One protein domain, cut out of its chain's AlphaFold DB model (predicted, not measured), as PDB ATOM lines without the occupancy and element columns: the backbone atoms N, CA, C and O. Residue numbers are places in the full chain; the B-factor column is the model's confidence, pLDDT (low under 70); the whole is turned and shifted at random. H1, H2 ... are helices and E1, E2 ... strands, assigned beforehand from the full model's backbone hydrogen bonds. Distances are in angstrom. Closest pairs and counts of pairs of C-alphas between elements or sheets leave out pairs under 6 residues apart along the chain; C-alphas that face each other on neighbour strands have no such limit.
ATOM      1  N   PRO A 268     456.459 448.015 436.869       88.25
ATOM      2  CA  PRO A 268     457.341 448.859 436.090       88.25
ATOM      3  C   PRO A 268     456.555 449.544 434.971       88.25
ATOM      4  O   PRO A 268     455.719 448.946 434.297       88.25
ATOM      5  N   PHE A 269     456.851 450.819 434.766       90.88
ATOM      6  CA  PHE A 269     456.288 451.618 433.695       90.88
ATOM      7  C   PHE A 269     457.348 451.803 432.618       90.88
ATOM      8  O   PHE A 269     458.454 452.282 432.897       90.88
ATOM      9  N   TYR A 270     457.022 451.397 431.400       92.69
ATOM     10  CA  TYR A 270     457.915 451.413 430.254       92.69
ATOM     11  C   TYR A 270     457.484 452.468 429.247       92.69
ATOM     12  O   TYR A 270     456.324 452.875 429.203       92.69
ATOM     13  N   LYS A 271     458.438 452.879 428.415       93.00
ATOM     14  CA  LYS A 271     458.167 453.610 427.185       93.00
ATOM     15  C   LYS A 271     458.641 452.837 425.967       93.00
ATOM     16  O   LYS A 271     459.699 452.210 426.008       93.00
ATOM     17  N   THR A 272     457.878 452.928 424.892       92.81
ATOM     18  CA  THR A 272     458.272 452.484 423.552       92.81
ATOM     19  C   THR A 272     459.229 453.491 422.890       92.81
ATOM     20  O   THR A 272     459.455 454.594 423.397       92.81
ATOM     21  N   ALA A 273     459.761 453.137 421.714       89.94
ATOM     22  CA  ALA A 273     460.608 454.022 420.908       89.94
ATOM     23  C   ALA A 273     459.888 455.303 420.430       89.94
ATOM     24  O   ALA A 273     460.527 456.342 420.292       89.94
ATOM     25  N   ASP A 274     458.565 455.260 420.229       90.06
ATOM     26  CA  ASP A 274     457.714 456.422 419.920       90.06
ATOM     27  C   ASP A 274     457.223 457.168 421.181       90.06
ATOM     28  O   ASP A 274     456.249 457.918 421.129       90.06
ATOM     29  N   ASN A 275     457.905 456.978 422.320       90.94
ATOM     30  CA  ASN A 275     457.605 457.582 423.625       90.94
ATOM     31  C   ASN A 275     456.179 457.301 424.143       90.94
ATOM     32  O   ASN A 275     455.656 458.071 424.947       90.94
ATOM     33  N   PHE A 276     455.542 456.207 423.725       93.06
ATOM     34  CA  PHE A 276     454.267 455.770 424.292       93.06
ATOM     35  C   PHE A 276     454.510 455.036 425.616       93.06
ATOM     36  O   PHE A 276     455.287 454.082 425.676       93.06
ATOM     37  N   GLY A 277     453.868 455.501 426.681       92.44
ATOM     38  CA  GLY A 277     453.971 454.976 428.035       92.44
ATOM     39  C   GLY A 277     452.957 453.875 428.328       92.44
ATOM     40  O   GLY A 277     451.772 454.018 428.024       92.44
ATOM     41  N   PHE A 278     453.405 452.794 428.963       90.50
ATOM     42  CA  PHE A 278     452.532 451.709 429.401       90.50
ATOM     43  C   PHE A 278     453.069 451.014 430.664       90.50
ATOM     44  O   PHE A 278     454.284 450.885 430.843       90.50
ATOM     45  N   PRO A 279     452.183 450.516 431.538       88.19
ATOM     46  CA  PRO A 279     452.563 449.652 432.643       88.19
ATOM     47  C   PRO A 279     452.789 448.226 432.133       88.19
ATOM     48  O   PRO A 279     452.016 447.718 431.317       88.19
ATOM     49  N   CYS A 280     453.837 447.578 432.635       82.75
ATOM     50  CA  CYS A 280     454.066 446.149 432.463       82.75
ATOM     51  C   CYS A 280     453.892 445.470 433.831       82.75
ATOM     52  O   CYS A 280     454.663 445.774 434.742       82.75
ATOM     53  N   PRO A 281     452.889 444.597 434.015       76.50
ATOM     54  CA  PRO A 281     452.676 443.899 435.279       76.50
ATOM     55  C   PRO A 281     453.918 443.138 435.763       76.50
ATOM     56  O   PRO A 281     454.541 442.417 434.990       76.50
ATOM     57  N   ASN A 282     454.303 443.261 437.041       70.50
ATOM     58  CA  ASN A 282     455.527 442.623 437.567       70.50
ATOM     59  C   ASN A 282     455.540 441.093 437.448       70.50
ATOM     60  O   ASN A 282     456.608 440.480 437.439       70.50
ATOM     61  N   ASN A 283     454.366 440.460 437.448       66.06
ATOM     62  CA  ASN A 283     454.245 439.021 437.236       66.06
ATOM     63  C   ASN A 283     454.590 438.621 435.795       66.06
ATOM     64  O   ASN A 283     454.881 437.455 435.552       66.06
ATOM     65  N   TRP A 284     454.594 439.569 434.857       70.00
ATOM     66  CA  TRP A 284     455.068 439.360 433.500       70.00
ATOM     67  C   TRP A 284     456.558 439.662 433.495       70.00
ATOM     68  O   TRP A 284     456.997 440.807 433.437       70.00
ATOM     69  N   LYS A 285     457.370 438.612 433.582       64.38
ATOM     70  CA  LYS A 285     458.833 438.751 433.568       64.38
ATOM     71  C   LYS A 285     459.392 439.220 432.216       64.38
ATOM     72  O   LYS A 285     460.597 439.414 432.098       64.38
ATOM     73  N   ILE A 286     458.530 439.399 431.214       72.19
ATOM     74  CA  ILE A 286     458.888 439.691 429.830       72.19
ATOM     75  C   ILE A 286     458.675 441.177 429.550       72.19
ATOM     76  O   ILE A 286     457.568 441.704 429.669       72.19
ATOM     77  N   VAL A 287     459.744 441.848 429.132       77.31
ATOM     78  CA  VAL A 287     459.705 443.250 428.706       77.31
ATOM     79  C   VAL A 287     459.602 443.301 427.183       77.31
ATOM     80  O   VAL A 287     460.403 442.646 426.510       77.31
ATOM     81  N   PRO A 288     458.676 444.088 426.604       80.38
ATOM     82  CA  PRO A 288     458.606 444.233 425.156       80.38
ATOM     83  C   PRO A 288     459.942 444.751 424.581       80.38
ATOM     84  O   PRO A 288     460.507 445.709 425.124       80.38
ATOM     85  N   PRO A 289     460.469 444.152 423.494       81.69
ATOM     86  CA  PRO A 289     461.757 444.547 422.931       81.69
ATOM     87  C   PRO A 289     461.816 446.035 422.576       81.69
ATOM     88  O   PRO A 289     460.858 446.605 422.059       81.69
ATOM     89  N   GLY A 290     462.960 446.669 422.837       86.44
ATOM     90  CA  GLY A 290     463.169 448.089 422.532       86.44
ATOM     91  C   GLY A 290     462.419 449.062 423.448       86.44
ATOM     92  O   GLY A 290     462.447 450.264 423.189       86.44
ATOM     93  N   CYS A 291     461.767 448.575 424.508       90.31
ATOM     94  CA  CYS A 291     461.147 449.428 425.516       90.31
ATOM     95  C   CYS A 291     462.105 449.722 426.675       90.31
ATOM     96  O   CYS A 291     462.829 448.846 427.150       90.31
ATOM     97  N   THR A 292     462.064 450.954 427.178       92.50
ATOM     98  CA  THR A 292     462.911 451.416 428.286       92.50
ATOM     99  C   THR A 292     462.059 451.652 429.520       92.50
ATOM    100  O   THR A 292     461.030 452.322 429.439       92.50
ATOM    101  N   LYS A 293     462.477 451.122 430.674       92.50
ATOM    102  CA  LYS A 293     461.810 451.413 431.947       92.50
ATOM    103  C   LYS A 293     462.006 452.893 432.281       92.50
ATOM    104  O   LYS A 293     463.137 453.367 432.324       92.50
ATOM    105  N   VAL A 294     460.913 453.609 432.512       92.88
ATOM    106  CA  VAL A 294     460.922 455.047 432.842       92.88
ATOM    107  C   VAL A 294     460.416 455.335 434.237       92.88
ATOM    108  O   VAL A 294     460.718 456.392 434.783       92.88
ATOM    109  N   GLY A 295     459.677 454.401 434.829       90.06
ATOM    110  CA  GLY A 295     459.199 454.570 436.181       90.06
ATOM    111  C   GLY A 295     458.592 453.324 436.784       90.06
ATOM    112  O   GLY A 295     458.752 452.198 436.308       90.06
ATOM    113  N   THR A 296     457.864 453.568 437.857       87.81
ATOM    114  CA  THR A 296     457.145 452.578 438.637       87.81
ATOM    115  C   THR A 296     455.768 453.116 438.998       87.81
ATOM    116  O   THR A 296     455.672 454.215 439.541       87.81
ATOM    117  N   VAL A 297     454.717 452.325 438.788       86.31
ATOM    118  CA  VAL A 297     453.364 452.632 439.271       86.31
ATOM    119  C   VAL A 297     453.354 452.628 440.802       86.31
ATOM    120  O   VAL A 297     453.708 451.628 441.431       86.31
ATOM    121  N   VAL A 298     452.953 453.737 441.424       80.31
ATOM    122  CA  VAL A 298     452.931 453.892 442.893       80.31
ATOM    123  C   VAL A 298     451.528 453.952 443.479       80.31
ATOM    124  O   VAL A 298     451.298 453.455 444.581       80.31
ATOM    125  N   CYS A 299     450.583 454.505 442.726       77.94
ATOM    126  CA  CYS A 299     449.197 454.647 443.138       77.94
ATOM    127  C   CYS A 299     448.290 454.296 441.966       77.94
ATOM    128  O   CYS A 299     448.570 454.697 440.838       77.94
ATOM    129  N   ARG A 300     447.199 453.585 442.250       77.25
ATOM    130  CA  ARG A 300     446.065 453.457 441.336       77.25
ATOM    131  C   ARG A 300     445.026 454.487 441.738       77.25
ATOM    132  O   ARG A 300     444.821 454.714 442.929       77.25
ATOM    133  N   ILE A 301     444.390 455.080 440.748       72.81
ATOM    134  CA  ILE A 301     443.276 455.992 440.930       72.81
ATOM    135  C   ILE A 301     442.092 455.340 440.235       72.81
ATOM    136  O   ILE A 301     442.128 455.073 439.035       72.81
ATOM    137  N   ASN A 302     441.083 454.985 441.025       68.00
ATOM    138  CA  ASN A 302     439.838 454.450 440.492       68.00
ATOM    139  C   ASN A 302     438.954 455.609 440.005       68.00
ATOM    140  O   ASN A 302     439.289 456.782 440.166       68.00
ATOM    141  N   ASN A 303     437.786 455.296 439.442       70.00
ATOM    142  CA  ASN A 303     436.849 456.307 438.931       70.00
ATOM    143  C   ASN A 303     436.400 457.339 439.986       70.00
ATOM    144  O   ASN A 303     435.934 458.415 439.625       70.00
ATOM    145  N   ASP A 304     436.537 457.025 441.277       70.75
ATOM    146  CA  ASP A 304     436.246 457.926 442.400       70.75
ATOM    147  C   ASP A 304     437.358 458.952 442.679       70.75
ATOM    148  O   ASP A 304     437.219 459.786 443.571       70.75
ATOM    149  N   ARG A 305     438.451 458.898 441.909       77.94
ATOM    150  CA  ARG A 305     439.619 459.778 441.996       77.94
ATOM    151  C   ARG A 305     440.282 459.807 443.376       77.94
ATOM    152  O   ARG A 305     440.978 460.764 443.718       77.94
ATOM    153  N   LYS A 306     440.089 458.751 444.169       78.25
ATOM    154  CA  LYS A 306     440.672 458.643 445.506       78.25
ATOM    155  C   LYS A 306     442.154 458.315 445.435       78.25
ATOM    156  O   LYS A 306     442.570 457.381 444.747       78.25
ATOM    157  N   VAL A 307     442.938 459.045 446.218       76.69
ATOM    158  CA  VAL A 307     444.368 458.820 446.424       76.69
ATOM    159  C   VAL A 307     444.584 458.506 447.899       76.69
ATOM    160  O   VAL A 307     444.179 459.271 448.771       76.69
ATOM    161  N   TYR A 308     445.229 457.375 448.185       73.31
ATOM    162  CA  TYR A 308     445.480 456.929 449.556       73.31
ATOM    163  C   TYR A 308     446.937 457.177 449.950       73.31
ATOM    164  O   TYR A 308     447.861 456.738 449.263       73.31
ATOM    165  N   PHE A 309     447.153 457.828 451.090       68.25
ATOM    166  CA  PHE A 309     448.483 458.127 451.625       68.25
ATOM    167  C   PHE A 309     448.528 457.997 453.154       68.25
ATOM    168  O   PHE A 309     447.508 457.983 453.837       68.25
ATOM    169  N   VAL A 310     449.730 457.847 453.706       54.31
ATOM    170  CA  VAL A 310     449.972 457.663 455.141       54.31
ATOM    171  C   VAL A 310     450.452 458.974 455.733       54.31
ATOM    172  O   VAL A 310     451.350 459.622 455.206       54.31
ATOM    173  N   THR A 311     449.874 459.332 456.873       55.22
ATOM    174  CA  THR A 311     450.367 460.404 457.737       55.22
ATOM    175  C   THR A 311     450.646 459.801 459.110       55.22
ATOM    176  O   THR A 311     449.764 459.133 459.648       55.22
ATOM    177  N   ASN A 312     451.842 460.033 459.660       50.59
ATOM    178  CA  ASN A 312     452.249 459.756 461.047       50.59
ATOM    179  C   ASN A 312     451.496 458.604 461.742       50.59
ATOM    180  O   ASN A 312     450.571 458.842 462.516       50.59
ATOM    181  N   ASN A 313     451.911 457.362 461.471       49.06
ATOM    182  CA  ASN A 313     451.494 456.141 462.183       49.06
ATOM    183  C   ASN A 313     449.971 455.900 462.330       49.06
ATOM    184  O   ASN A 313     449.569 455.075 463.147       49.06
ATOM    185  N   SER A 314     449.123 456.567 461.540       45.03
ATOM    186  CA  SER A 314     447.675 456.312 461.467       45.03
ATOM    187  C   SER A 314     447.292 455.596 460.165       45.03
ATOM    188  O   SER A 314     447.988 455.761 459.156       45.03
ATOM    189  N   PRO A 315     446.199 454.802 460.154       50.16
ATOM    190  CA  PRO A 315     445.726 454.143 458.942       50.16
ATOM    191  C   PRO A 315     445.389 455.166 457.848       50.16
ATOM    192  O   PRO A 315     445.004 456.297 458.135       50.16
ATOM    193  N   HIS A 316     445.591 454.732 456.601       59.25
ATOM    194  CA  HIS A 316     445.450 455.458 455.337       59.25
ATOM    195  C   HIS A 316     444.484 456.653 455.377       59.25
ATOM    196  O   HIS A 316     443.277 456.488 455.536       59.25
ATOM    197  N   ASN A 317     445.023 457.853 455.165       65.19
ATOM    198  CA  ASN A 317     444.227 459.023 454.836       65.19
ATOM    199  C   ASN A 317     443.873 459.004 453.345       65.19
ATOM    200  O   ASN A 317     444.662 458.575 452.502       65.19
ATOM    201  N   GLU A 318     442.673 459.490 453.047       75.81
ATOM    202  CA  GLU A 318     442.136 459.633 451.699       75.81
ATOM    203  C   GLU A 318     442.206 461.107 451.279       75.81
ATOM    204  O   GLU A 318     441.818 461.998 452.042       75.81
ATOM    205  N   GLY A 319     442.715 461.351 450.075       76.62
ATOM    206  CA  GLY A 319     442.575 462.605 449.343       76.62
ATOM    207  C   GLY A 319     441.843 462.367 448.026       76.62
ATOM    208  O   GLY A 319     441.715 461.228 447.573       76.62
ATOM    209  N   ILE A 320     441.367 463.445 447.412       82.56
ATOM    210  CA  ILE A 320     440.675 463.404 446.121       82.56
ATOM    211  C   ILE A 320     441.529 464.153 445.104       82.56
ATOM    212  O   ILE A 320     441.834 465.334 445.283       82.56
ATOM    213  N   ASP A 321     441.904 463.469 444.028       86.25
ATOM    214  CA  ASP A 321     442.532 464.091 442.873       86.25
ATOM    215  C   ASP A 321     441.466 464.819 442.054       86.25
ATOM    216  O   ASP A 321     440.683 464.187 441.363       86.25
ATOM    217  N   ASN A 322     441.452 466.151 442.091       85.06
ATOM    218  CA  ASN A 322     440.603 466.987 441.231       85.06
ATOM    219  C   ASN A 322     441.410 467.736 440.156       85.06
ATOM    220  O   ASN A 322     440.942 468.725 439.589       85.06
ATOM    221  N   GLN A 323     442.642 467.305 439.878       87.31
ATOM    222  CA  GLN A 323     443.520 467.981 438.932       87.31
ATOM    223  C   GLN A 323     443.106 467.720 437.483       87.31
ATOM    224  O   GLN A 323     442.615 466.651 437.111       87.31
ATOM    225  N   THR A 324     443.359 468.705 436.625       89.88
ATOM    226  CA  THR A 324     443.302 468.524 435.173       89.88
ATOM    227  C   THR A 324     444.721 468.339 434.660       89.88
ATOM    228  O   THR A 324     445.494 469.295 434.613       89.88
ATOM    229  N   TYR A 325     445.059 467.114 434.264       91.31
ATOM    230  CA  TYR A 325     446.375 466.806 433.716       91.31
ATOM    231  C   TYR A 325     446.432 467.135 432.229       91.31
ATOM    232  O   TYR A 325     445.475 466.904 431.482       91.31
ATOM    233  N   LYS A 326     447.577 467.665 431.803       92.19
ATOM    234  CA  LYS A 326     447.866 467.967 430.401       92.19
ATOM    235  C   LYS A 326     448.992 467.091 429.877       92.19
ATOM    236  O   LYS A 326     450.002 466.916 430.563       92.19
ATOM    237  N   THR A 327     448.826 466.588 428.659       91.12
ATOM    238  CA  THR A 327     449.881 465.889 427.917       91.12
ATOM    239  C   THR A 327     450.949 466.873 427.442       91.12
ATOM    240  O   THR A 327     450.804 468.097 427.565       91.12
ATOM    241  N   ILE A 328     452.038 466.360 426.863       88.00
ATOM    242  CA  ILE A 328     453.075 467.206 426.258       88.00
ATOM    243  C   ILE A 328     452.519 468.121 425.154       88.00
ATOM    244  O   ILE A 328     452.954 469.265 425.034       88.00
ATOM    245  N   ASN A 329     451.474 467.673 424.454       88.75
ATOM    246  CA  ASN A 329     450.777 468.418 423.403       88.75
ATOM    247  C   ASN A 329     449.692 469.368 423.942       88.75
ATOM    248  O   ASN A 329     448.919 469.928 423.170       88.75
ATOM    249  N   ASN A 330     449.627 469.568 425.264       88.44
ATOM    250  CA  ASN A 330     448.646 470.417 425.949       88.44
ATOM    251  C   ASN A 330     447.184 469.927 425.854       88.44
ATOM    252  O   ASN A 330     446.235 470.661 426.159       88.44
ATOM    253  N   GLU A 331     446.996 468.663 425.485       91.81
ATOM    254  CA  GLU A 331     445.695 467.997 425.478       91.81
ATOM    255  C   GLU A 331     445.316 467.595 426.903       91.81
ATOM    256  O   GLU A 331     446.179 467.278 427.721       91.81
ATOM    257  N   THR A 332     444.026 467.637 427.232       92.25
ATOM    258  CA  THR A 332     443.551 467.154 428.535       92.25
ATOM    259  C   THR A 332     443.586 465.633 428.565       92.25
ATOM    260  O   THR A 332     442.961 464.998 427.717       92.25
ATOM    261  N   LEU A 333     444.248 465.058 429.568       88.19
ATOM    262  CA  LEU A 333     444.166 463.627 429.836       88.19
ATOM    263  C   LEU A 333     442.759 463.308 430.363       88.19
ATOM    264  O   LEU A 333     442.340 463.837 431.393       88.19
ATOM    265  N   THR A 334     442.005 462.500 429.622       82.50
ATOM    266  CA  THR A 334     440.580 462.244 429.895       82.50
ATOM    267  C   THR A 334     440.357 461.157 430.938       82.50
ATOM    268  O   THR A 334     439.392 461.236 431.692       82.50
ATOM    269  N   ASN A 335     441.265 460.182 431.013       82.06
ATOM    270  CA  ASN A 335     441.238 459.088 431.975       82.06
ATOM    271  C   ASN A 335     442.557 459.064 432.741       82.06
ATOM    272  O   ASN A 335     443.620 459.039 432.130       82.06
ATOM    273  N   ILE A 336     442.476 459.052 434.069       85.12
ATOM    274  CA  ILE A 336     443.637 458.926 434.950       85.12
ATOM    275  C   ILE A 336     443.454 457.627 435.723       85.12
ATOM    276  O   ILE A 336     442.478 457.468 436.453       85.12
ATOM    277  N   ARG A 337     444.377 456.692 435.527       84.56
ATOM    278  CA  ARG A 337     444.371 455.349 436.115       84.56
ATOM    279  C   ARG A 337     445.335 455.244 437.289       84.56
ATOM    280  O   ARG A 337     445.208 454.335 438.110       84.56
ATOM    281  N   GLY A 338     446.289 456.165 437.407       87.44
ATOM    282  CA  GLY A 338     447.238 456.154 438.509       87.44
ATOM    283  C   GLY A 338     448.383 457.146 438.382       87.44
ATOM    284  O   GLY A 338     448.410 457.994 437.490       87.44
ATOM    285  N   TYR A 339     449.353 456.978 439.280       88.62
ATOM    286  CA  TYR A 339     450.615 457.705 439.268       88.62
ATOM    287  C   TYR A 339     451.804 456.781 439.064       88.62
ATOM    288  O   TYR A 339     451.891 455.703 439.661       88.62
ATOM    289  N   VAL A 340     452.757 457.261 438.276       90.19
ATOM    290  CA  VAL A 340     454.072 456.667 438.060       90.19
ATOM    291  C   VAL A 340     455.118 457.600 438.640       90.19
ATOM    292  O   VAL A 340     455.088 458.800 438.388       90.19
ATOM    293  N   VAL A 341     456.062 457.050 439.394       89.00
ATOM    294  CA  VAL A 341     457.275 457.758 439.819       89.00
ATOM    295  C   VAL A 341     458.415 457.397 438.888       89.00
ATOM    296  O   VAL A 341     458.564 456.231 438.530       89.00
ATOM    297  N   SER A 342     459.204 458.390 438.495       89.06
ATOM    298  CA  SER A 342     460.324 458.235 437.572       89.06
ATOM    299  C   SER A 342     461.451 457.364 438.138       89.06
ATOM    300  O   SER A 342     461.781 457.432 439.319       89.06
ATOM    301  N   GLU A 343     462.118 456.599 437.269       85.88
ATOM    302  CA  GLU A 343     463.413 455.979 437.602       85.88
ATOM    303  C   GLU A 343     464.517 457.039 437.720       85.88
ATOM    304  O   GLU A 343     465.490 456.864 438.451       85.88
ATOM    305  N   TYR A 344     464.362 458.152 437.000       84.00
ATOM    306  CA  TYR A 344     465.240 459.303 437.125       84.00
ATOM    307  C   TYR A 344     464.906 460.082 438.394       84.00
ATOM    308  O   TYR A 344     463.765 460.481 438.611       84.00
ATOM    309  N   VAL A 345     465.914 460.341 439.211       78.75
ATOM    310  CA  VAL A 345     465.802 461.184 440.396       78.75
ATOM    311  C   VAL A 345     466.924 462.203 440.313       78.75
ATOM    312  O   VAL A 345     468.063 461.833 440.038       78.75
ATOM    313  N   HIS A 346     466.620 463.477 440.542       76.62
ATOM    314  CA  HIS A 346     467.648 464.512 440.514       76.62
ATOM    315  C   HIS A 346     468.298 464.650 441.902       76.62
ATOM    316  O   HIS A 346     467.617 465.102 442.829       76.62
ATOM    317  N   PRO A 347     469.583 464.294 442.093       69.31
ATOM    318  CA  PRO A 347     470.262 464.492 443.369       69.31
ATOM    319  C   PRO A 347     470.606 465.970 443.576       69.31
ATOM    320  O   PRO A 347     471.057 466.635 442.653       69.31
ATOM    321  N   LYS A 348     470.439 466.468 444.804       64.38
ATOM    322  CA  LYS A 348     471.066 467.675 445.365       64.38
ATOM    323  C   LYS A 348     470.950 468.951 444.508       64.38
ATOM    324  O   LYS A 348     471.737 469.203 443.605       64.38
ATOM    325  N   GLY A 349     470.033 469.835 444.889       59.19
ATOM    326  CA  GLY A 349     469.928 471.194 444.348       59.19
ATOM    327  C   GLY A 349     468.661 471.889 444.843       59.19
ATOM    328  O   GLY A 349     467.708 471.193 445.205       59.19
ATOM    329  N   PRO A 350     468.633 473.228 444.925       57.22
ATOM    330  CA  PRO A 350     467.409 473.940 445.249       57.22
ATOM    331  C   PRO A 350     466.429 473.847 444.070       57.22
ATOM    332  O   PRO A 350     466.840 473.911 442.913       57.22
ATOM    333  N   LEU A 351     465.127 473.740 444.352       58.53
ATOM    334  CA  LEU A 351     464.108 473.890 443.305       58.53
ATOM    335  C   LEU A 351     464.156 475.296 442.677       58.53
ATOM    336  O   LEU A 351     463.864 475.450 441.498       58.53
ATOM    337  N   PHE A 352     464.575 476.308 443.446       56.69
ATOM    338  CA  PHE A 352     464.652 477.702 443.008       56.69
ATOM    339  C   PHE A 352     465.956 478.360 443.474       56.69
ATOM    340  O   PHE A 352     466.337 478.235 444.635       56.69
ATOM    341  N   LYS A 353     466.617 479.116 442.590       52.84
ATOM    342  CA  LYS A 353     467.906 479.783 442.864       52.84
ATOM    343  C   LYS A 353     467.806 480.990 443.815       52.84
ATOM    344  O   LYS A 353     468.795 481.360 444.440       52.84
ATOM    345  N   THR A 354     466.633 481.618 443.929       52.72
ATOM    346  CA  THR A 354     466.404 482.801 444.779       52.72
ATOM    347  C   THR A 354     465.291 482.560 445.794       52.72
ATOM    348  O   THR A 354     464.375 481.775 445.557       52.72
ATOM    349  N   ASN A 355     465.374 483.266 446.923       50.47
ATOM    350  CA  ASN A 355     464.429 483.272 448.040       50.47
ATOM    351  C   ASN A 355     463.047 483.831 447.637       50.47
ATOM    352  O   ASN A 355     462.634 484.905 448.072       50.47
ATOM    353  N   ARG A 356     462.323 483.118 446.771       53.88
ATOM    354  CA  ARG A 356     460.994 483.491 446.266       53.88
ATOM    355  C   ARG A 356     459.898 482.872 447.118       53.88
ATOM    356  O   ARG A 356     459.141 481.998 446.693       53.88
ATOM    357  N   TYR A 357     459.857 483.281 448.386       52.69
ATOM    358  CA  TYR A 357     458.971 482.644 449.355       52.69
ATOM    359  C   TYR A 357     457.489 482.848 449.055       52.69
ATOM    360  O   TYR A 357     456.715 481.911 449.208       52.69
ATOM    361  N   GLY A 358     457.109 484.027 448.573       54.25
ATOM    362  CA  GLY A 358     455.711 484.347 448.281       54.25
ATOM    363  C   GLY A 358     455.112 483.597 447.088       54.25
ATOM    364  O   GLY A 358     453.895 483.605 446.942       54.25
ATOM    365  N   ASP A 359     455.938 482.943 446.264       54.53
ATOM    366  CA  ASP A 359     455.512 482.401 444.966       54.53
ATOM    367  C   ASP A 359     455.252 480.883 444.974       54.53
ATOM    368  O   ASP A 359     454.802 480.332 443.970       54.53
ATOM    369  N   VAL A 360     455.535 480.194 446.089       60.69
ATOM    370  CA  VAL A 360     455.252 478.757 446.246       60.69
ATOM    371  C   VAL A 360     454.058 478.583 447.181       60.69
ATOM    372  O   VAL A 360     454.075 479.167 448.268       60.69
ATOM    373  N   PRO A 361     453.054 477.772 446.808       68.31
ATOM    374  CA  PRO A 361     451.895 477.513 447.652       68.31
ATOM    375  C   PRO A 361     452.270 477.013 449.052       68.31
ATOM    376  O   PRO A 361     453.195 476.209 449.225       68.31
ATOM    377  N   LEU A 362     451.541 477.514 450.052       66.94
ATOM    378  CA  LEU A 362     451.714 477.190 451.462       66.94
ATOM    379  C   LEU A 362     450.520 476.365 451.959       66.94
ATOM    380  O   LEU A 362     449.389 476.850 451.978       66.94
ATOM    381  N   SER A 363     450.812 475.157 452.426       69.38
ATOM    382  CA  SER A 363     449.874 474.198 453.002       69.38
ATOM    383  C   SER A 363     450.107 474.114 454.510       69.38
ATOM    384  O   SER A 363     451.050 473.474 454.968       69.38
ATOM    385  N   THR A 364     449.283 474.803 455.299       68.31
ATOM    386  CA  THR A 364     449.376 474.865 456.771       68.31
ATOM    387  C   THR A 364     448.316 474.027 457.481       68.31
ATOM    388  O   THR A 364     448.384 473.864 458.700       68.31
ATOM    389  N   THR A 365     447.327 473.496 456.754       69.81
ATOM    390  CA  THR A 365     446.232 472.697 457.319       69.81
ATOM    391  C   THR A 365     446.293 471.235 456.878       69.81
ATOM    392  O   THR A 365     446.818 470.896 455.818       69.81
ATOM    393  N   LEU A 366     445.687 470.348 457.676       69.81
ATOM    394  CA  LEU A 366     445.553 468.931 457.323       69.81
ATOM    395  C   LEU A 366     444.784 468.717 456.014       69.81
ATOM    396  O   LEU A 366     445.104 467.801 455.268       69.81
ATOM    397  N   GLU A 367     443.781 469.546 455.732       74.00
ATOM    398  CA  GLU A 367     443.020 469.479 454.482       74.00
ATOM    399  C   GLU A 367     443.906 469.796 453.273       74.00
ATOM    400  O   GLU A 367     443.881 469.066 452.287       74.00
ATOM    401  N   GLN A 368     444.771 470.805 453.390       72.00
ATOM    402  CA  GLN A 368     445.746 471.142 452.354       72.00
ATOM    403  C   GLN A 368     446.789 470.031 452.168       72.00
ATOM    404  O   GLN A 368     447.110 469.687 451.038       72.00
ATOM    405  N   TYR A 369     447.238 469.373 453.246       69.38
ATOM    406  CA  TYR A 369     448.122 468.198 453.134       69.38
ATOM    407  C   TYR A 369     447.495 466.995 452.446       69.38
ATOM    408  O   TYR A 369     448.221 466.130 451.956       69.38
ATOM    409  N   LYS A 370     446.164 466.908 452.453       72.56
ATOM    410  CA  LYS A 370     445.417 465.845 451.780       72.56
ATOM    411  C   LYS A 370     445.123 466.168 450.321       72.56
ATOM    412  O   LYS A 370     444.637 465.304 449.591       72.56
ATOM    413  N   ALA A 371     445.385 467.400 449.910       79.12
ATOM    414  CA  ALA A 371     445.011 467.894 448.612       79.12
ATOM    415  C   ALA A 371     446.042 467.473 447.555       79.12
ATOM    416  O   ALA A 371     447.255 467.545 447.748       79.12
ATOM    417  N   VAL A 372     445.541 466.980 446.429       84.50
ATOM    418  CA  VAL A 372     446.353 466.446 445.337       84.50
ATOM    419  C   VAL A 372     446.468 467.533 444.277       84.50
ATOM    420  O   VAL A 372     445.496 467.815 443.575       84.50
ATOM    421  N   HIS A 373     447.626 468.201 444.218       86.12
ATOM    422  CA  HIS A 373     447.821 469.439 443.447       86.12
ATOM    423  C   HIS A 373     449.187 469.568 442.749       86.12
ATOM    424  O   HIS A 373     449.472 470.622 442.175       86.12
ATOM    425  N   GLY A 374     450.044 468.541 442.772       85.75
ATOM    426  CA  GLY A 374     451.425 468.666 442.302       85.75
ATOM    427  C   GLY A 374     451.565 469.019 440.829       85.75
ATOM    428  O   GLY A 374     452.415 469.837 440.470       85.75
ATOM    429  N   PHE A 375     450.701 468.481 439.967       88.69
ATOM    430  CA  PHE A 375     450.711 468.826 438.548       88.69
ATOM    431  C   PHE A 375     450.331 470.288 438.333       88.69
ATOM    432  O   PHE A 375     451.057 471.016 437.653       88.69
ATOM    433  N   ALA A 376     449.227 470.727 438.944       85.25
ATOM    434  CA  ALA A 376     448.797 472.116 438.869       85.25
ATOM    435  C   ALA A 376     449.914 473.037 439.367       85.25
ATOM    436  O   ALA A 376     450.386 473.874 438.615       85.25
ATOM    437  N   TYR A 377     450.441 472.823 440.571       80.62
ATOM    438  CA  TYR A 377     451.460 473.701 441.154       80.62
ATOM    439  C   TYR A 377     452.782 473.710 440.382       80.62
ATOM    440  O   TYR A 377     453.420 474.760 440.276       80.62
ATOM    441  N   THR A 378     453.168 472.581 439.783       80.12
ATOM    442  CA  THR A 378     454.342 472.522 438.906       80.12
ATOM    443  C   THR A 378     454.194 473.462 437.707       80.12
ATOM    444  O   THR A 378     455.157 474.144 437.363       80.12
ATOM    445  N   TYR A 379     453.001 473.535 437.104       76.81
ATOM    446  CA  TYR A 379     452.771 474.218 435.825       76.81
ATOM    447  C   TYR A 379     451.980 475.533 435.901       76.81
ATOM    448  O   TYR A 379     451.942 476.260 434.916       76.81
ATOM    449  N   THR A 380     451.355 475.859 437.034       66.25
ATOM    450  CA  THR A 380     450.611 477.114 437.255       66.25
ATOM    451  C   THR A 380     451.343 478.078 438.175       66.25
ATOM    452  O   THR A 380     450.858 479.188 438.406       66.25
ATOM    453  N   SER A 381     452.474 477.678 438.765       58.19
ATOM    454  CA  SER A 381     453.266 478.623 439.545       58.19
ATOM    455  C   SER A 381     453.776 479.715 438.605       58.19
ATOM    456  O   SER A 381     454.448 479.441 437.615       58.19
ATOM    457  N   LYS A 382     453.484 480.977 438.931       52.06
ATOM    458  CA  LYS A 382     454.044 482.156 438.246       52.06
ATOM    459  C   LYS A 382     455.577 482.070 438.144       52.06
ATOM    460  O   LYS A 382     456.178 482.564 437.198       52.06
ATOM    461  N   ALA A 383     456.194 481.364 439.094       51.94
ATOM    462  CA  ALA A 383     457.601 481.002 439.094       51.94
ATOM    463  C   ALA A 383     458.020 480.121 437.898       51.94
ATOM    464  O   ALA A 383     459.083 480.369 437.340       51.94
ATOM    465  N   PHE A 384     457.213 479.147 437.455       57.06
ATOM    466  CA  PHE A 384     457.512 478.319 436.279       57.06
ATOM    467  C   PHE A 384     457.568 479.158 434.991       57.06
ATOM    468  O   PHE A 384     458.566 479.102 434.267       57.06
ATOM    469  N   ASP A 385     456.560 480.005 434.756       56.22
ATOM    470  CA  ASP A 385     456.470 480.888 433.581       56.22
ATOM    471  C   ASP A 385     457.541 482.000 433.587       56.22
ATOM    472  O   ASP A 385     458.147 482.327 432.559       56.22
ATOM    473  N   GLU A 386     457.849 482.565 434.757       55.00
ATOM    474  CA  GLU A 386     458.929 483.548 434.907       55.00
ATOM    475  C   GLU A 386     460.325 482.923 434.747       55.00
ATOM    476  O   GLU A 386     461.219 483.546 434.175       55.00
ATOM    477  N   MET A 387     460.534 481.684 435.205       54.06
ATOM    478  CA  MET A 387     461.789 480.958 434.979       54.06
ATOM    479  C   MET A 387     461.949 480.524 433.517       54.06
ATOM    480  O   MET A 387     463.077 480.397 433.039       54.06
ATOM    481  N   LEU A 388     460.847 480.244 432.814       53.44
ATOM    482  CA  LEU A 388     460.834 479.935 431.379       53.44
ATOM    483  C   LEU A 388     461.229 481.152 430.537       53.44
ATOM    484  O   LEU A 388     462.020 481.023 429.608       53.44
ATOM    485  N   SER A 389     460.715 482.332 430.889       54.19
ATOM    486  CA  SER A 389     460.947 483.577 430.143       54.19
ATOM    487  C   SER A 389     462.318 484.217 430.383       54.19
ATOM    488  O   SER A 389     462.800 484.944 429.516       54.19
ATOM    489  N   LYS A 390     462.973 483.947 431.522       55.19
ATOM    490  CA  LYS A 390     464.281 484.540 431.865       55.19
ATOM    491  C   LYS A 390     465.502 483.741 431.403       55.19
ATOM    492  O   LYS A 390     466.618 484.212 431.594       55.19
ATOM    493  N   GLY A 391     465.312 482.560 430.808       49.69
ATOM    494  CA  GLY A 391     466.423 481.741 430.306       49.69
ATOM    495  C   GLY A 391     467.427 481.320 431.387       49.69
ATOM    496  O   GLY A 391     468.578 481.056 431.071       49.69
ATOM    497  N   GLU A 392     467.026 481.285 432.662       54.12
ATOM    498  CA  GLU A 392     467.925 480.896 433.753       54.12
ATOM    499  C   GLU A 392     468.203 479.379 433.666       54.12
ATOM    500  O   GLU A 392     467.381 478.560 434.077       54.12
ATOM    501  N   GLU A 393     469.360 479.012 433.104       51.78
ATOM    502  CA  GLU A 393     469.853 477.642 432.843       51.78
ATOM    503  C   GLU A 393     470.160 476.806 434.110       51.78
ATOM    504  O   GLU A 393     470.661 475.693 434.020       51.78
ATOM    505  N   GLU A 394     469.868 477.298 435.318       54.72
ATOM    506  CA  GLU A 394     470.479 476.779 436.556       54.72
ATOM    507  C   GLU A 394     469.502 476.133 437.557       54.72
ATOM    508  O   GLU A 394     469.801 476.027 438.747       54.72
ATOM    509  N   CYS A 395     468.323 475.684 437.120       63.97
ATOM    510  CA  CYS A 395     467.429 474.866 437.955       63.97
ATOM    511  C   CYS A 395     467.222 473.487 437.314       63.97
ATOM    512  O   CYS A 395     466.225 473.272 436.618       63.97
ATOM    513  N   PRO A 396     468.149 472.540 437.554       69.38
ATOM    514  CA  PRO A 396     468.197 471.267 436.840       69.38
ATOM    515  C   PRO A 396     466.895 470.445 436.852       69.38
ATOM    516  O   PRO A 396     466.558 469.864 435.818       69.38
ATOM    517  N   PRO A 397     466.085 470.420 437.939       74.50
ATOM    518  CA  PRO A 397     464.808 469.715 437.894       74.50
ATOM    519  C   PRO A 397     463.820 470.311 436.886       74.50
ATOM    520  O   PRO A 397     463.103 469.575 436.218       74.50
ATOM    521  N   TYR A 398     463.794 471.637 436.732       74.81
ATOM    522  CA  TYR A 398     462.922 472.302 435.765       74.81
ATOM    523  C   TYR A 398     463.445 472.184 434.336       74.81
ATOM    524  O   TYR A 398     462.643 472.121 433.408       74.81
ATOM    525  N   GLU A 399     464.761 472.101 434.142       76.19
ATOM    526  CA  GLU A 399     465.341 471.783 432.836       76.19
ATOM    527  C   GLU A 399     464.863 470.407 432.345       76.19
ATOM    528  O   GLU A 399     464.421 470.272 431.202       76.19
ATOM    529  N   TYR A 400     464.852 469.406 433.234       82.25
ATOM    530  CA  TYR A 400     464.299 468.083 432.937       82.25
ATOM    531  C   TYR A 400     462.823 468.159 432.509       82.25
ATOM    532  O   TYR A 400     462.440 467.539 431.520       82.25
ATOM    533  N   LEU A 401     462.009 468.964 433.199       83.88
ATOM    534  CA  LEU A 401     460.578 469.143 432.912       83.88
ATOM    535  C   LEU A 401     460.253 469.969 431.656       83.88
ATOM    536  O   LEU A 401     459.086 470.048 431.274       83.88
ATOM    537  N   ARG A 402     461.237 470.646 431.051       78.69
ATOM    538  CA  ARG A 402     461.048 471.433 429.815       78.69
ATOM    539  C   ARG A 402     461.341 470.632 428.557       78.69
ATOM    540  O   ARG A 402     460.779 470.915 427.502       78.69
ATOM    541  N   LYS A 403     462.255 469.677 428.672       84.62
ATOM    542  CA  LYS A 403     462.728 468.836 427.578       84.62
ATOM    543  C   LYS A 403     461.613 467.899 427.129       84.62
ATOM    544  O   LYS A 403     461.232 466.978 427.852       84.62
ATOM    545  N   SER A 404     461.060 468.158 425.944       84.56
ATOM    546  CA  SER A 404     459.926 467.404 425.402       84.56
ATOM    547  C   SER A 404     460.241 465.914 425.259       84.56
ATOM    548  O   SER A 404     459.355 465.086 425.456       84.56
ATOM    549  N   GLU A 405     461.508 465.565 425.023       87.19
ATOM    550  CA  GLU A 405     462.014 464.196 424.925       87.19
ATOM    551  C   GLU A 405     461.907 463.377 426.225       87.19
ATOM    552  O   GLU A 405     461.958 462.142 426.186       87.19
ATOM    553  N   ASN A 406     461.737 464.042 427.374       88.62
ATOM    554  CA  ASN A 406     461.555 463.375 428.663       88.62
ATOM    555  C   ASN A 406     460.104 462.943 428.899       88.62
ATOM    556  O   ASN A 406     459.852 462.075 429.739       88.62
ATOM    557  N   HIS A 407     459.147 463.531 428.181       91.62
ATOM    558  CA  HIS A 407     457.723 463.276 428.369       91.62
ATOM    559  C   HIS A 407     457.215 462.150 427.470       91.62
ATOM    560  O   HIS A 407     457.717 461.928 426.368       91.62
ATOM    561  N   LEU A 408     456.197 461.438 427.953       94.31
ATOM    562  CA  LEU A 408     455.528 460.396 427.181       94.31
ATOM    563  C   LEU A 408     454.332 460.994 426.438       94.31
ATOM    564  O   LEU A 408     453.756 462.002 426.850       94.31
ATOM    565  N   SER A 409     453.976 460.380 425.316       91.62
ATOM    566  CA  SER A 409     452.991 460.922 424.378       91.62
ATOM    567  C   SER A 409     451.544 460.808 424.866       91.62
ATOM    568  O   SER A 409     450.721 461.646 424.510       91.62
ATOM    569  N   ASN A 410     451.239 459.805 425.691       91.88
ATOM    570  CA  ASN A 410     449.883 459.439 426.118       91.88
ATOM    571  C   ASN A 410     449.615 459.650 427.617       91.88
ATOM    572  O   ASN A 410     448.601 459.195 428.134       91.88
ATOM    573  N   THR A 411     450.524 460.303 428.327       94.06
ATOM    574  CA  THR A 411     450.408 460.549 429.767       94.06
ATOM    575  C   THR A 411     450.414 462.049 430.032       94.06
ATOM    576  O   THR A 411     450.567 462.858 429.113       94.06
ATOM    577  N   SER A 412     450.302 462.461 431.295       94.19
ATOM    578  CA  SER A 412     450.620 463.840 431.661       94.19
ATOM    579  C   SER A 412     452.071 464.196 431.300       94.19
ATOM    580  O   SER A 412     452.901 463.342 430.982       94.19
ATOM    581  N   LYS A 413     452.428 465.474 431.397       92.56
ATOM    582  CA  LYS A 413     453.839 465.829 431.583       92.56
ATOM    583  C   LYS A 413     454.322 465.314 432.946       92.56
ATOM    584  O   LYS A 413     453.513 465.125 433.859       92.56
ATOM    585  N   TRP A 414     455.629 465.096 433.080       93.19
ATOM    586  CA  TRP A 414     456.249 464.834 434.380       93.19
ATOM    587  C   TRP A 414     456.042 466.053 435.273       93.19
ATOM    588  O   TRP A 414     456.065 467.171 434.782       93.19
ATOM    589  N   PHE A 415     455.851 465.872 436.568       89.62
ATOM    590  CA  PHE A 415     455.664 466.978 437.499       89.62
ATOM    591  C   PHE A 415     456.335 466.694 438.837       89.62
ATOM    592  O   PHE A 415     456.671 465.549 439.144       89.62
ATOM    593  N   ILE A 416     456.559 467.741 439.627       86.25
ATOM    594  CA  ILE A 416     457.053 467.592 440.996       86.25
ATOM    595  C   ILE A 416     455.830 467.316 441.876       86.25
ATOM    596  O   ILE A 416     454.895 468.120 441.858       86.25
ATOM    597  N   PRO A 417     455.793 466.203 442.627       85.50
ATOM    598  CA  PRO A 417     454.622 465.863 443.423       85.50
ATOM    599  C   PRO A 417     454.395 466.866 444.563       85.50
ATOM    600  O   PRO A 417     455.342 467.411 445.144       85.50
ATOM    601  N   GLY A 418     453.128 467.068 444.919       80.94
ATOM    602  CA  GLY A 418     452.741 467.654 446.198       80.94
ATOM    603  C   GLY A 418     452.986 466.683 447.354       80.94
ATOM    604  O   GLY A 418     453.431 465.547 447.170       80.94
ATOM    605  N   ILE A 419     452.672 467.112 448.571       76.81
ATOM    606  CA  ILE A 419     452.882 466.325 449.791       76.81
ATOM    607  C   ILE A 419     452.032 465.048 449.762       76.81
ATOM    608  O   ILE A 419     452.550 463.962 450.033       76.81
ATOM    609  N   ALA A 420     450.749 465.145 449.394       77.50
ATOM    610  CA  ALA A 420     449.842 463.994 449.311       77.50
ATOM    611  C   ALA A 420     450.342 462.930 448.312       77.50
ATOM    612  O   ALA A 420     450.444 461.745 448.638       77.50
ATOM    613  N   GLU A 421     450.715 463.369 447.109       81.56
ATOM    614  CA  GLU A 421     451.229 462.521 446.031       81.56
ATOM    615  C   GLU A 421     452.563 461.870 446.423       81.56
ATOM    616  O   GLU A 421     452.718 460.653 446.300       81.56
ATOM    617  N   ALA A 422     453.504 462.636 446.985       78.44
ATOM    618  CA  ALA A 422     454.788 462.111 447.446       78.44
ATOM    619  C   ALA A 422     454.618 461.046 448.546       78.44
ATOM    620  O   ALA A 422     455.273 460.005 448.499       78.44
ATOM    621  N   ASN A 423     453.684 461.240 449.484       74.06
ATOM    622  CA  ASN A 423     453.374 460.250 450.523       74.06
ATOM    623  C   ASN A 423     452.754 458.951 449.976       74.06
ATOM    624  O   ASN A 423     452.872 457.888 450.597       74.06
ATOM    625  N   SER A 424     452.063 459.015 448.834       71.56
ATOM    626  CA  SER A 424     451.554 457.817 448.153       71.56
ATOM    627  C   SER A 424     452.696 456.997 447.530       71.56
ATOM    628  O   SER A 424     452.659 455.766 447.534       71.56
ATOM    629  N   ALA A 425     453.759 457.673 447.080       69.50
ATOM    630  CA  ALA A 425     454.944 457.057 446.490       69.50
ATOM    631  C   ALA A 425     455.883 456.399 447.514       69.50
ATOM    632  O   ALA A 425     456.461 455.340 447.244       69.50
ATOM    633  N   THR A 426     456.046 457.009 448.688       60.97
ATOM    634  CA  THR A 426     457.060 456.612 449.677       60.97
ATOM    635  C   THR A 426     456.759 455.307 450.408       60.97
ATOM    636  O   THR A 426     457.689 454.585 450.745       60.97
ATOM    637  N   GLN A 427     455.492 454.920 450.569       55.69
ATOM    638  CA  GLN A 427     455.109 453.725 451.339       55.69
ATOM    639  C   GLN A 427     455.549 452.374 450.753       55.69
ATOM    640  O   GLN A 427     455.563 451.381 451.482       55.69
ATOM    641  N   LYS A 428     455.800 452.270 449.438       49.91
ATOM    642  CA  LYS A 428     455.789 450.956 448.759       49.91
ATOM    643  C   LYS A 428     457.049 450.574 447.975       49.91
ATOM    644  O   LYS A 428     457.161 449.394 447.635       49.91
ATOM    645  N   ARG A 429     458.004 451.479 447.709       46.44
ATOM    646  CA  ARG A 429     459.259 451.107 447.004       46.44
ATOM    647  C   ARG A 429     460.519 451.888 447.399       46.44
ATOM    648  O   ARG A 429     461.597 451.317 447.303       46.44
ATOM    649  N   TYR A 430     460.406 453.120 447.896       54.44
ATOM    650  CA  TYR A 430     461.562 453.961 448.247       54.44
ATOM    651  C   TYR A 430     461.836 454.003 449.758       54.44
ATOM    652  O   TYR A 430     462.018 455.073 450.313       54.44
ATOM    653  N   ASN A 431     461.870 452.851 450.439       52.44
ATOM    654  CA  ASN A 431     462.179 452.742 451.880       52.44
ATOM    655  C   ASN A 431     463.693 452.793 452.189       52.44
ATOM    656  O   ASN A 431     464.179 452.091 453.071       52.44
ATOM    657  N   ASP A 432     464.464 453.594 451.459       54.88
ATOM    658  CA  ASP A 432     465.929 453.662 451.581       54.88
ATOM    659  C   ASP A 432     466.430 454.803 452.486       54.88
ATOM    660  O   ASP A 432     467.622 455.101 452.517       54.88
ATOM    661  N   GLY A 433     465.534 455.448 453.236       57.06
ATOM    662  CA  GLY A 433     465.870 456.578 454.108       57.06
ATOM    663  C   GLY A 433     465.959 457.923 453.384       57.06
ATOM    664  O   GLY A 433     466.284 458.927 454.024       57.06
ATOM    665  N   ARG A 434     465.690 457.979 452.069       63.09
ATOM    666  CA  ARG A 434     465.801 459.217 451.283       63.09
ATOM    667  C   ARG A 434     464.675 460.208 451.579       63.09
ATOM    668  O   ARG A 434     463.569 459.862 452.006       63.09
ATOM    669  N   ARG A 435     464.996 461.480 451.341       68.88
ATOM    670  CA  ARG A 435     464.112 462.640 451.494       68.88
ATOM    671  C   ARG A 435     463.937 463.331 450.148       68.88
ATOM    672  O   ARG A 435     464.922 463.540 449.434       68.88
ATOM    673  N   PHE A 436     462.701 463.703 449.826       72.19
ATOM    674  CA  PHE A 436     462.343 464.194 448.497       72.19
ATOM    675  C   PHE A 436     461.677 465.559 448.510       72.19
ATOM    676  O   PHE A 436     460.776 465.776 449.311       72.19
ATOM    677  N   TRP A 437     462.077 466.440 447.595       74.69
ATOM    678  CA  TRP A 437     461.454 467.742 447.369       74.69
ATOM    679  C   TRP A 437     459.994 467.621 446.906       74.69
ATOM    680  O   TRP A 437     459.699 466.833 446.005       74.69
ATOM    681  N   THR A 438     459.114 468.457 447.469       76.19
ATOM    682  CA  THR A 438     457.727 468.660 447.007       76.19
ATOM    683  C   THR A 438     457.517 470.062 446.435       76.19
ATOM    684  O   THR A 438     458.286 470.984 446.711       76.19
ATOM    685  N   CYS A 439     456.454 470.251 445.651       75.25
ATOM    686  CA  CYS A 439     456.137 471.536 445.011       75.25
ATOM    687  C   CYS A 439     455.447 472.572 445.929       75.25
ATOM    688  O   CYS A 439     455.103 473.657 445.467       75.25
ATOM    689  N   GLU A 440     455.211 472.255 447.204       70.56
ATOM    690  CA  GLU A 440     454.519 473.109 448.184       70.56
ATOM    691  C   GLU A 440     455.254 473.141 449.538       70.56
ATOM    692  O   GLU A 440     456.052 472.246 449.846       70.56
ATOM    693  N   ARG A 441     455.017 474.193 450.340       67.06
ATOM    694  CA  ARG A 441     455.648 474.412 451.662       67.06
ATOM    695  C   ARG A 441     454.642 474.321 452.801       67.06
ATOM    696  O   ARG A 441     453.446 474.341 452.555       67.06
ATOM    697  N   VAL A 442     455.124 474.295 454.049       58.94
ATOM    698  CA  VAL A 442     454.250 474.140 455.236       58.94
ATOM    699  C   VAL A 442     454.345 475.191 456.311       58.94
ATOM    700  O   VAL A 442     453.492 475.244 457.192       58.94
ATOM    701  N   ASN A 443     455.376 476.025 456.267       57.75
ATOM    702  CA  ASN A 443     455.511 477.144 457.180       57.75
ATOM    703  C   ASN A 443     456.183 478.333 456.481       57.75
ATOM    704  O   ASN A 443     456.844 478.183 455.452       57.75
ATOM    705  N   ASN A 444     455.957 479.522 457.047       52.69
ATOM    706  CA  ASN A 444     456.494 480.795 456.560       52.69
ATOM    707  C   ASN A 444     457.859 481.151 457.172       52.69
ATOM    708  O   ASN A 444     458.523 482.058 456.681       52.69
ATOM    709  N   GLU A 445     458.276 480.471 458.244       52.47
ATOM    710  CA  GLU A 445     459.400 480.908 459.089       52.47
ATOM    711  C   GLU A 445     460.770 480.360 458.658       52.47
ATOM    712  O   GLU A 445     461.796 480.752 459.209       52.47
ATOM    713  N   SER A 446     460.825 479.508 457.634       46.56
ATOM    714  CA  SER A 446     462.061 478.821 457.256       46.56
ATOM    715  C   SER A 446     462.506 479.208 455.855       46.56
ATOM    716  O   SER A 446     462.141 478.582 454.861       46.56
ATOM    717  N   ALA A 447     463.402 480.188 455.784       38.75
ATOM    718  CA  ALA A 447     464.079 480.616 454.565       38.75
ATOM    719  C   ALA A 447     464.848 479.481 453.814       38.75
ATOM    720  O   ALA A 447     465.402 479.672 452.737       38.75
ATOM    721  N   ALA A 448     464.896 478.256 454.326       39.91
ATOM    722  CA  ALA A 448     465.657 477.171 453.708       39.91
ATOM    723  C   ALA A 448     464.902 475.841 453.603       39.91
ATOM    724  O   ALA A 448     465.509 474.843 453.229       39.91
ATOM    725  N   GLN A 449     463.606 475.787 453.920       45.91
ATOM    726  CA  GLN A 449     462.900 474.507 454.017       45.91
ATOM    727  C   GLN A 449     461.677 474.515 453.103       45.91
ATOM    728  O   GLN A 449     460.573 474.870 453.509       45.91
ATOM    729  N   PHE A 450     461.854 474.106 451.845       49.00
ATOM    730  CA  PHE A 450     460.732 473.422 451.207       49.00
ATOM    731  C   PHE A 450     460.578 472.090 451.933       49.00
ATOM    732  O   PHE A 450     461.575 471.519 452.385       49.00
ATOM    733  N   MET A 451     459.347 471.618 452.102       48.50
ATOM    734  CA  MET A 451     459.186 470.349 452.783       48.50
ATOM    735  C   MET A 451     459.739 469.210 451.957       48.50
ATOM    736  O   MET A 451     459.666 469.197 450.726       48.50
ATOM    737  N   TYR A 452     460.263 468.243 452.698       55.66
ATOM    738  CA  TYR A 452     460.638 466.966 452.156       55.66
ATOM    739  C   TYR A 452     459.711 465.903 452.706       55.66
ATOM    740  O   TYR A 452     459.494 465.820 453.916       55.66
ATOM    741  N   CYS A 453     459.213 465.042 451.831       48.28
ATOM    742  CA  CYS A 453     458.671 463.777 452.288       48.28
ATOM    743  C   CYS A 453     459.854 462.854 452.596       48.28
ATOM    744  O   CYS A 453     460.694 462.618 451.723       48.28
ATOM    745  N   SER A 454     459.948 462.338 453.824       46.44
ATOM    746  CA  SER A 454     460.831 461.201 454.098       46.44
ATOM    747  C   SER A 454     460.134 459.920 453.654       46.44
ATOM    748  O   SER A 454     458.902 459.848 453.660       46.44
ATOM    749  N   CYS A 455     460.892 458.882 453.313       45.28
ATOM    750  CA  CYS A 455     460.300 457.572 453.043       45.28
ATOM    751  C   CYS A 455     459.517 456.979 454.233       45.28
ATOM    752  O   CYS A 455     458.721 456.066 454.061       45.28
ATOM    753  N   THR A 456     459.728 457.518 455.438       45.25
ATOM    754  CA  THR A 456     459.068 457.141 456.694       45.25
ATOM    755  C   THR A 456     457.874 458.034 457.068       45.25
ATOM    756  O   THR A 456     457.311 457.861 458.144       45.25
ATOM    757  N   GLY A 457     457.475 458.982 456.208       48.59
ATOM    758  CA  GLY A 457     456.358 459.911 456.431       48.59
ATOM    759  C   GLY A 457     456.737 461.394 456.316       48.59
ATOM    760  O   GLY A 457     457.890 461.753 456.051       48.59
ATOM    761  N   VAL A 458     455.755 462.276 456.517       45.78
ATOM    762  CA  VAL A 458     455.964 463.733 456.592       45.78
ATOM    763  C   VAL A 458     456.685 464.054 457.902       45.78
ATOM    764  O   VAL A 458     456.133 463.812 458.970       45.78
ATOM    765  N   SER A 459     457.904 464.600 457.837       47.56
ATOM    766  CA  SER A 459     458.580 465.160 459.017       47.56
ATOM    767  C   SER A 459     458.283 466.661 459.074       47.56
ATOM    768  O   SER A 459     458.843 467.395 458.260       47.56
ATOM    769  N   PRO A 460     457.401 467.133 459.974       41.03
ATOM    770  CA  PRO A 460     457.077 468.557 460.094       41.03
ATOM    771  C   PRO A 460     458.177 469.388 460.778       41.03
ATOM    772  O   PRO A 460     458.125 470.613 460.741       41.03
ATOM    773  N   GLU A 461     459.188 468.759 461.369       42.38
ATOM    774  CA  GLU A 461     460.390 469.435 461.862       42.38
ATOM    775  C   GLU A 461     461.544 469.108 460.920       42.38
ATOM    776  O   GLU A 461     461.605 467.954 460.505       42.38
ATOM    777  N   ILE A 462     462.429 470.068 460.590       44.03
ATOM    778  CA  ILE A 462     463.838 470.060 461.049       44.03
ATOM    779  C   ILE A 462     464.440 471.473 460.947       44.03
ATOM    780  O   ILE A 462     464.923 471.887 459.897       44.03
ATOM    781  N   ASN A 463     464.556 472.156 462.087       39.22
ATOM    782  CA  ASN A 463     465.657 473.092 462.315       39.22
ATOM    783  C   ASN A 463     466.978 472.298 462.340       39.22
ATOM    784  O   ASN A 463     467.113 471.371 463.133       39.22
ATOM    785  N   ASN A 464     467.946 472.675 461.495       43.84
ATOM    786  CA  ASN A 464     469.306 472.113 461.398       43.84
ATOM    787  C   ASN A 464     469.436 470.691 460.819       43.84
ATOM    788  O   ASN A 464     469.881 469.760 461.490       43.84
ATOM    789  N   LEU A 465     469.158 470.535 459.521       42.12
ATOM    790  CA  LEU A 465     469.693 469.399 458.769       42.12
ATOM    791  C   LEU A 465     471.230 469.498 458.718       42.12
ATOM    792  O   LEU A 465     471.742 470.516 458.247       42.12
ATOM    793  N   PRO A 466     471.991 468.480 459.167       37.94
ATOM    794  CA  PRO A 466     473.425 468.453 458.920       37.94
ATOM    795  C   PRO A 466     473.660 468.438 457.405       37.94
ATOM    796  O   PRO A 466     472.955 467.742 456.673       37.94
ATOM    797  N   TYR A 467     474.668 469.186 456.945       37.34
ATOM    798  CA  TYR A 467     475.083 469.377 455.540       37.34
ATOM    799  C   TYR A 467     475.339 468.080 454.725       37.34
ATOM    800  O   TYR A 467     475.759 468.148 453.571       37.34
ATOM    801  N   THR A 468     475.104 466.900 455.303       42.53
ATOM    802  CA  THR A 468     475.382 465.571 454.756       42.53
ATOM    803  C   THR A 468     474.142 464.794 454.293       42.53
ATOM    804  O   THR A 468     474.316 463.739 453.690       42.53
ATOM    805  N   SER A 469     472.901 465.257 454.519       54.38
ATOM    806  CA  SER A 469     471.718 464.570 453.964       54.38
ATOM    807  C   SER A 469     471.487 464.958 452.500       54.38
ATOM    808  O   SER A 469     471.142 466.107 452.216       54.38
ATOM    809  N   GLU A 470     471.652 464.016 451.569       60.75
ATOM    810  CA  GLU A 470     471.311 464.223 450.158       60.75
ATOM    811  C   GLU A 470     469.789 464.340 449.984       60.75
ATOM    812  O   GLU A 470     469.021 463.490 450.436       60.75
ATOM    813  N   LEU A 471     469.359 465.427 449.347       65.31
ATOM    814  CA  LEU A 471     467.962 465.712 449.026       65.31
ATOM    815  C   LEU A 471     467.737 465.483 447.543       65.31
ATOM    816  O   LEU A 471     468.578 465.867 446.731       65.31
ATOM    817  N   TYR A 472     466.600 464.902 447.191       73.12
ATOM    818  CA  TYR A 472     466.330 464.443 445.834       73.12
ATOM    819  C   TYR A 472     465.042 465.053 445.279       73.12
ATOM    820  O   TYR A 472     464.078 465.225 446.019       73.12
ATOM    821  N   THR A 473     464.975 465.341 443.981       76.94
ATOM    822  CA  THR A 473     463.701 465.674 443.320       76.94
ATOM    823  C   THR A 473     463.153 464.439 442.618       76.94
ATOM    824  O   THR A 473     463.815 463.885 441.737       76.94
ATOM    825  N   LEU A 474     461.952 464.018 443.022       80.19
ATOM    826  CA  LEU A 474     461.161 463.000 442.330       80.19
ATOM    827  C   LEU A 474     460.376 463.647 441.199       80.19
ATOM    828  O   LEU A 474     459.852 464.750 441.367       80.19
ATOM    829  N   PHE A 475     460.209 462.912 440.107       87.69
ATOM    830  CA  PHE A 475     459.215 463.246 439.103       87.69
ATOM    831  C   PHE A 475     458.079 462.234 439.154       87.69
ATOM    832  O   PHE A 475     458.286 461.031 439.331       87.69
ATOM    833  N   MET A 476     456.865 462.748 439.021       89.81
ATOM    834  CA  MET A 476     455.641 461.971 438.986       89.81
ATOM    835  C   MET A 476     454.895 462.209 437.677       89.81
ATOM    836  O   MET A 476     455.045 463.248 437.038       89.81
ATOM    837  N   LEU A 477     454.126 461.219 437.262       92.19
ATOM    838  CA  LEU A 477     453.381 461.194 436.019       92.19
ATOM    839  C   LEU A 477     451.995 460.604 436.271       92.19
ATOM    840  O   LEU A 477     451.900 459.570 436.925       92.19
ATOM    841  N   ALA A 478     450.945 461.216 435.726       91.12
ATOM    842  CA  ALA A 478     449.604 460.636 435.666       91.12
ATOM    843  C   ALA A 478     449.396 459.940 434.313       91.12
ATOM    844  O   ALA A 478     449.790 460.492 433.281       91.12
ATOM    845  N   PHE A 479     448.806 458.743 434.307       88.62
ATOM    846  CA  PHE A 479     448.676 457.885 433.117       88.62
ATOM    847  C   PHE A 479     447.339 457.138 433.054       88.62
ATOM    848  O   PHE A 479     446.656 457.089 434.104       88.62
TER     849      PHE A 479
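AT A GLANCE: This is residues 268 to 479 of the 479 residues of an uncharacterized protein of Clostridiaceae bacterium (UniProt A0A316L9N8). With little regular structure, a strongly twisted mixed sheet, E2 E1 E3 E6 E9 E7 E8, curls round H5, and the hairpin E4-E5 packs on H5. Under half of the 212 printed residues are in named elements, E1-E6, H1-H5 and E7-E9; the class is mixed. It is compact, radius of gyration of the C-alphas 16.7 A, spanning 50 by 45 by 34 A.

HOW THE PARTS SIT: E6, residues 338 to 347, is antiparallel to E9, residues 471 to 478; N 340 and O 477 are within hydrogen-bond range, 2.8 A. The closest C-alphas of H5, residues 419 to 426, and E4, residues 306 to 309, are those of Ser 424 and Phe 309, 4.6 A apart. H4, residues 396 to 402, is on the sheet, its height 10.1 A. In H4 and H5 every O i to N i+4 pair is within range.

IN THESE COORDINATES: E9 runs from C-alpha 471 (467.962, 465.712, 449.026) to C-alpha 478 (449.604, 460.636, 435.666).

THE WHOLE: The printed part has no cut; confidence is low, for instance in residues 441 to 471.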